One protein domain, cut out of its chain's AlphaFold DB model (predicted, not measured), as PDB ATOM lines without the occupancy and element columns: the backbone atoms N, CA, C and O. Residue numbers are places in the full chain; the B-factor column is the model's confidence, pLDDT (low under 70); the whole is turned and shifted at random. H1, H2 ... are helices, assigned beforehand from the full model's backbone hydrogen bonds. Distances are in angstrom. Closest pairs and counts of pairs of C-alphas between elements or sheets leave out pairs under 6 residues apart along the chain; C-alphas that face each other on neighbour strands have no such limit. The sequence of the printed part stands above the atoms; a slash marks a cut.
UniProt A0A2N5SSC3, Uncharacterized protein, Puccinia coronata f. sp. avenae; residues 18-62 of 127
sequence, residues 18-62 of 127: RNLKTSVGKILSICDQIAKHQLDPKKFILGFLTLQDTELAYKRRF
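This is residues 18 to 62 of the 127 residues of an uncharacterized protein of Puccinia coronata f. sp. avenae (UniProt A0A2N5SSC3). Three helices follow one another in an open arch, with H1 as one leg, H2 meeting it at a corner about perpendicular, and the short H3 turning back at the far end of H2. H1 and H3 stay apart, and the bend between H2 and H3, residues 50 to 55, sticks out. The printed part has 45 residues with three named helices, in the order H1, H2, H3, and no named strand; the class is all helix. The whole is loose, with a radius of gyration of the C-alphas of 12.3 A, and the C-alphas span 34 by 24 by 14 A along their three main axes.

Start at Arg 18 and go along to H1, residues 23 to 36. After four residues comes H2, residues 41 to 50. H1 and H2 only just touch, with 3 pairs of C-alphas within 8 A, and they touch only at the corner by their link. H1 touches H2 with residues 31 to 34 alone; look at Cys 31 and Pro 41, whose C-alphas are the closest of the two helices at 6.8 A. Their lines stand about perpendicular, at 78 degrees. Go on past three more residues to H3, residues 54 to 60. H3 touches H2, and the closest C-alphas are those of Phe 48 and Leu 56, 6.4 A apart. These two helices run opposite ways at a steep tilt of 65 degrees. H1 and H3 are apart. In the backbones of H1, H2 and H3, every O i to N i+4 pair is within hydrogen-bond range.

Find C-alpha 23 at (100.382, -43.585, -20.223); from there H1 runs 20.2 A to C-alpha 36 at (87.725, -46.464, -4.716). With 14 residues it is the longest helix. H2 begins at C-alpha 41, at (86.346, -38.531, -13.059), and runs 14.2 A to C-alpha 50. H3 runs 10.0 A from C-alpha 54 to C-alpha 60, which you find at (95.722, -25.988, -8.847).

The two C-alphas farthest apart are those of Asn 19 and Gln 52, at 34.2 A. From the C-alpha of Arg 18 to that of Phe 62, the first and last printed, it is 29.3 A. Residues 50 to 55, of which 50 belongs to H2 and 54 to 55 belong to H3, stand free. The links from H1 to H2 and from H2 to H3 are both tight, and the printed part has no cut. In this predicted model the mean pLDDT of the printed part is 94.1, and no printed residue is under 70.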
ATOM      1  N   ARG A  18      97.929 -53.242 -13.370       81.19
ATOM      2  CA  ARG A  18      97.928 -52.282 -14.478       81.19
ATOM      3  C   ARG A  18      99.383 -51.997 -14.850       81.19
ATOM      4  O   ARG A  18     100.203 -51.711 -13.978       81.19
ATOM      5  N   ASN A  19      99.726 -52.061 -16.136       84.75
ATOM      6  CA  ASN A  19     101.083 -51.758 -16.582       84.75
ATOM      7  C   ASN A  19     101.362 -50.249 -16.463       84.75
ATOM      8  O   ASN A  19     101.025 -49.474 -17.355       84.75
ATOM      9  N   LEU A  20     102.019 -49.832 -15.380       87.81
ATOM     10  CA  LEU A  20     102.324 -48.421 -15.107       87.81
ATOM     11  C   LEU A  20     103.455 -47.845 -15.977       87.81
ATOM     12  O   LEU A  20     103.808 -46.677 -15.821       87.81
ATOM     13  N   LYS A  21     104.031 -48.625 -16.902       91.19
ATOM     14  CA  LYS A  21     105.021 -48.116 -17.864       91.19
ATOM     15  C   LYS A  21     104.368 -47.327 -19.000       91.19
ATOM     16  O   LYS A  21     105.025 -46.472 -19.583       91.19
ATOM     17  N   THR A  22     103.089 -47.568 -19.300       95.62
ATOM     18  CA  THR A  22     102.363 -46.864 -20.369       95.62
ATOM     19  C   THR A  22     101.502 -45.735 -19.809       95.62
ATOM     20  O   THR A  22     101.006 -45.809 -18.684       95.62
ATOM     21  N   SER A  23     101.282 -44.684 -20.604       94.25
ATOM     22  CA  SER A  23     100.382 -43.585 -20.223       94.25
ATOM     23  C   SER A  23      98.963 -44.087 -19.949       94.25
ATOM     24  O   SER A  23      98.365 -43.708 -18.948       94.25
ATOM     25  N   VAL A  24      98.462 -45.017 -20.769       94.44
ATOM     26  CA  VAL A  24      97.139 -45.637 -20.583       94.44
ATOM     27  C   VAL A  24      97.045 -46.347 -19.233       94.44
ATOM     28  O   VAL A  24      96.098 -46.113 -18.486       94.44
ATOM     29  N   GLY A  25      98.035 -47.167 -18.870       95.00
ATOM     30  CA  GLY A  25      98.013 -47.886 -17.597       95.00
ATOM     31  C   GLY A  25      98.062 -46.958 -16.382       95.00
ATOM     32  O   GLY A  25      97.364 -47.211 -15.400       95.00
ATOM     33  N   LYS A  26      98.812 -45.849 -16.467       95.69
ATOM     34  CA  LYS A  26      98.834 -44.803 -15.430       95.69
ATOM     35  C   LYS A  26      97.469 -44.126 -15.276       95.69
ATOM     36  O   LYS A  26      96.965 -44.050 -14.159       95.69
ATOM     37  N   ILE A  27      96.858 -43.682 -16.377       96.31
ATOM     38  CA  ILE A  27      95.548 -43.012 -16.350       96.31
ATOM     39  C   ILE A  27      94.470 -43.946 -15.809       96.31
ATOM     40  O   ILE A  27      93.747 -43.574 -14.888       96.31
ATOM     41  N   LEU A  28      94.404 -45.184 -16.306       95.38
ATOM     42  CA  LEU A  28      93.442 -46.157 -15.803       95.38
ATOM     43  C   LEU A  28      93.670 -46.426 -14.305       95.38
ATOM     44  O   LEU A  28      92.709 -46.526 -13.545       95.38
ATOM     45  N   SER A  29      94.925 -46.518 -13.848       95.44
ATOM     46  CA  SER A  29      95.220 -46.693 -12.421       95.44
ATOM     47  C   SER A  29      94.718 -45.524 -11.568       95.44
ATOM     48  O   SER A  29      94.241 -45.771 -10.465       95.44
ATOM     49  N   ILE A  30      94.792 -44.284 -12.058       95.75
ATOM     50  CA  ILE A  30      94.217 -43.113 -11.378       95.75
ATOM     51  C   ILE A  30      92.690 -43.217 -11.338       95.75
ATOM     52  O   ILE A  30      92.102 -43.009 -10.278       95.75
ATOM     53  N   CYS A  31      92.048 -43.598 -12.448       95.94
ATOM     54  CA  CYS A  31      90.600 -43.814 -12.487       95.94
ATOM     55  C   CYS A  31      90.145 -44.854 -11.452       95.94
ATOM     56  O   CYS A  31      89.138 -44.637 -10.783       95.94
ATOM     57  N   ASP A  32      90.910 -45.932 -11.248       94.50
ATOM     58  CA  ASP A  32      90.602 -46.918 -10.205       94.50
ATOM     59  C   ASP A  32      90.674 -46.313  -8.802       94.50
ATOM     60  O   ASP A  32      89.858 -46.646  -7.947       94.50
ATOM     61  N   GLN A  33      91.654 -45.444  -8.535       95.81
ATOM     62  CA  GLN A  33      91.765 -44.782  -7.233       95.81
ATOM     63  C   GLN A  33      90.599 -43.816  -7.006       95.81
ATOM     64  O   GLN A  33      90.000 -43.834  -5.937       95.81
ATOM     65  N   ILE A  34      90.216 -43.040  -8.023       96.56
ATOM     66  CA  ILE A  34      89.030 -42.173  -7.973       96.56
ATOM     67  C   ILE A  34      87.778 -43.005  -7.648       96.56
ATOM     68  O   ILE A  34      87.031 -42.661  -6.732       96.56
ATOM     69  N   ALA A  35      87.600 -44.144  -8.326       94.69
ATOM     70  CA  ALA A  35      86.467 -45.039  -8.104       94.69
ATOM     71  C   ALA A  35      86.450 -45.643  -6.686       94.69
ATOM     72  O   ALA A  35      85.386 -45.738  -6.076       94.69
ATOM     73  N   LYS A  36      87.614 -45.990  -6.113       96.00
ATOM     74  CA  LYS A  36      87.725 -46.464  -4.716       96.00
ATOM     75  C   LYS A  36      87.231 -45.435  -3.696       96.00
ATOM     76  O   LYS A  36      86.720 -45.816  -2.648       96.00
ATOM     77  N   HIS A  37      87.343 -44.148  -4.014       95.69
ATOM     78  CA  HIS A  37      86.810 -43.054  -3.202       95.69
ATOM     79  C   HIS A  37      85.344 -42.713  -3.520       95.69
ATOM     80  O   HIS A  37      84.862 -41.673  -3.086       95.69
ATOM     81  N   GLN A  38      84.627 -43.572  -4.259       94.88
ATOM     82  CA  GLN A  38      83.220 -43.378  -4.650       94.88
ATOM     83  C   GLN A  38      82.989 -42.094  -5.466       94.88
ATOM     84  O   GLN A  38      81.896 -41.524  -5.494       94.88
ATOM     85  N   LEU A  39      84.030 -41.644  -6.166       95.81
ATOM     86  CA  LEU A  39      83.971 -40.551  -7.121       95.81
ATOM     87  C   LEU A  39      84.002 -41.111  -8.545       95.81
ATOM     88  O   LEU A  39      84.470 -42.219  -8.798       95.81
ATOM     89  N   ASP A  40      83.530 -40.306  -9.488       94.62
ATOM     90  CA  ASP A  40      83.803 -40.491 -10.910       94.62
ATOM     91  C   ASP A  40      84.761 -39.383 -11.391       94.62
ATOM     92  O   ASP A  40      84.930 -38.374 -10.693       94.62
ATOM     93  N   PRO A  41      85.404 -39.531 -12.565       95.19
ATOM     94  CA  PRO A  41      86.346 -38.531 -13.059       95.19
ATOM     95  C   PRO A  41      85.768 -37.110 -13.138       95.19
ATOM     96  O   PRO A  41      86.486 -36.154 -12.855       95.19
ATOM     97  N   LYS A  42      84.474 -36.946 -13.455       94.31
ATOM     98  CA  LYS A  42      83.837 -35.622 -13.527       94.31
ATOM     99  C   LYS A  42      83.684 -35.015 -12.136       94.31
ATOM    100  O   LYS A  42      84.051 -33.858 -11.946       94.31
ATOM    101  N   LYS A  43      83.204 -35.788 -11.153       96.44
ATOM    102  CA  LYS A  43      83.104 -35.338  -9.750       96.44
ATOM    103  C   LYS A  43      84.467 -34.970  -9.175       96.44
ATOM    104  O   LYS A  43      84.580 -33.954  -8.495       96.44
ATOM    105  N   PHE A  44      85.497 -35.762  -9.476       96.31
ATOM    106  CA  PHE A  44      86.863 -35.461  -9.060       96.31
ATOM    107  C   PHE A  44      87.347 -34.129  -9.642       96.31
ATOM    108  O   PHE A  44      87.768 -33.267  -8.878       96.31
ATOM    109  N   ILE A  45      87.250 -33.932 -10.963       95.25
ATOM    110  CA  ILE A  45      87.691 -32.689 -11.616       95.25
ATOM    111  C   ILE A  45      86.916 -31.485 -11.063       95.25
ATOM    112  O   ILE A  45      87.524 -30.477 -10.709       95.25
ATOM    113  N   LEU A  46      85.591 -31.598 -10.921       95.56
ATOM    114  CA  LEU A  46      84.759 -30.521 -10.385       95.56
ATOM    115  C   LEU A  46      85.156 -30.157  -8.948       95.56
ATOM    116  O   LEU A  46      85.348 -28.981  -8.644       95.56
ATOM    117  N   GLY A  47      85.325 -31.152  -8.074       95.81
ATOM    118  CA  GLY A  47      85.746 -30.924  -6.692       95.81
ATOM    119  C   GLY A  47      87.165 -30.357  -6.604       95.81
ATOM    120  O   GLY A  47      87.402 -29.397  -5.875       95.81
ATOM    121  N   PHE A  48      88.091 -30.883  -7.408       95.19
ATOM    122  CA  PHE A  48      89.471 -30.405  -7.490       95.19
ATOM    123  C   PHE A  48      89.548 -28.918  -7.866       95.19
ATOM    124  O   PHE A  48      90.360 -28.180  -7.303       95.19
ATOM    125  N   LEU A  49      88.684 -28.462  -8.778       94.06
ATOM    126  CA  LEU A  49      88.674 -27.080  -9.257       94.06
ATOM    127  C   LEU A  49      87.890 -26.114  -8.356       94.06
ATOM    128  O   LEU A  49      88.271 -24.949  -8.270       94.06
ATOM    129  N   THR A  50      86.830 -26.568  -7.680       94.75
ATOM    130  CA  THR A  50      85.882 -25.664  -6.991       94.75
ATOM    131  C   THR A  50      85.963 -25.681  -5.466       94.75
ATOM    132  O   THR A  50      85.663 -24.662  -4.842       94.75
ATOM    133  N   LEU A  51      86.384 -26.787  -4.836       96.00
ATOM    134  CA  LEU A  51      86.415 -26.872  -3.374       96.00
ATOM    135  C   LEU A  51      87.462 -25.922  -2.786       96.00
ATOM    136  O   LEU A  51      88.603 -25.830  -3.260       96.00
ATOM    137  N   GLN A  52      87.063 -25.216  -1.734       92.69
ATOM    138  CA  GLN A  52      87.915 -24.281  -1.010       92.69
ATOM    139  C   GLN A  52      88.677 -25.035   0.080       92.69
ATOM    140  O   GLN A  52      88.178 -25.246   1.177       92.69
ATOM    141  N   ASP A  53      89.885 -25.466  -0.265       97.00
ATOM    142  CA  ASP A  53      90.826 -26.138   0.623       97.00
ATOM    143  C   ASP A  53      92.247 -25.690   0.254       97.00
ATOM    144  O   ASP A  53      92.556 -25.509  -0.930       97.00
ATOM    145  N   THR A  54      93.104 -25.466   1.250       95.19
ATOM    146  CA  THR A  54      94.445 -24.899   1.045       95.19
ATOM    147  C   THR A  54      95.354 -25.832   0.240       95.19
ATOM    148  O   THR A  54      96.089 -25.365  -0.632       95.19
ATOM    149  N   GLU A  55      95.271 -27.146   0.462       95.19
ATOM    150  CA  GLU A  55      96.049 -28.137  -0.287       95.19
ATOM    151  C   GLU A  55      95.577 -28.217  -1.741       95.19
ATOM    152  O   GLU A  55      96.391 -28.269  -2.668       95.19
ATOM    153  N   LEU A  56      94.263 -28.182  -1.972       94.69
ATOM    154  CA  LEU A  56      93.711 -28.152  -3.327       94.69
ATOM    155  C   LEU A  56      94.067 -26.854  -4.060       94.69
ATOM    156  O   LEU A  56      94.476 -26.906  -5.222       94.69
ATOM    157  N   ALA A  57      93.988 -25.706  -3.383       93.38
ATOM    158  CA  ALA A  57      94.396 -24.415  -3.928       93.38
ATOM    159  C   ALA A  57      95.870 -24.431  -4.356       93.38
ATOM    160  O   ALA A  57      96.198 -24.011  -5.467       93.38
ATOM    161  N   TYR A  58      96.748 -25.003  -3.526       93.62
ATOM    162  CA  TYR A  58      98.155 -25.183  -3.863       93.62
ATOM    163  C   TYR A  58      98.348 -26.077  -5.098       93.62
ATOM    164  O   TYR A  58      99.127 -25.740  -5.988       93.62
ATOM    165  N   LYS A  59      97.621 -27.198  -5.203       91.56
ATOM    166  CA  LYS A  59      97.741 -28.135  -6.337       91.56
ATOM    167  C   LYS A  59      97.238 -27.551  -7.661       91.56
ATOM    168  O   LYS A  59      97.781 -27.898  -8.707       91.56
ATOM    169  N   ARG A  60      96.250 -26.650  -7.637       93.25
ATOM    170  CA  ARG A  60      95.722 -25.988  -8.847       93.25
ATOM    171  C   ARG A  60      96.325 -24.614  -9.138       93.25
ATOM    172  O   ARG A  60      95.978 -24.017 -10.150       93.25
ATOM    173  N   ARG A  61      97.253 -24.120  -8.309       92.88
ATOM    174  CA  ARG A  61      97.806 -22.753  -8.409       92.88
ATOM    175  C   ARG A  61      98.347 -22.384  -9.790       92.88
ATOM    176  O   ARG A  61      98.277 -21.226 -10.173       92.88
ATOM    177  N   PHE A  62      98.858 -23.359 -10.543       90.25
ATOM    178  CA  PHE A  62      99.429 -23.114 -11.866       90.25
ATOM    179  C   PHE A  62      98.393 -23.038 -12.991       90.25
ATOM    180  O   PHE A  62      98.709 -22.474 -14.031       90.25
TER     181      PHE A  62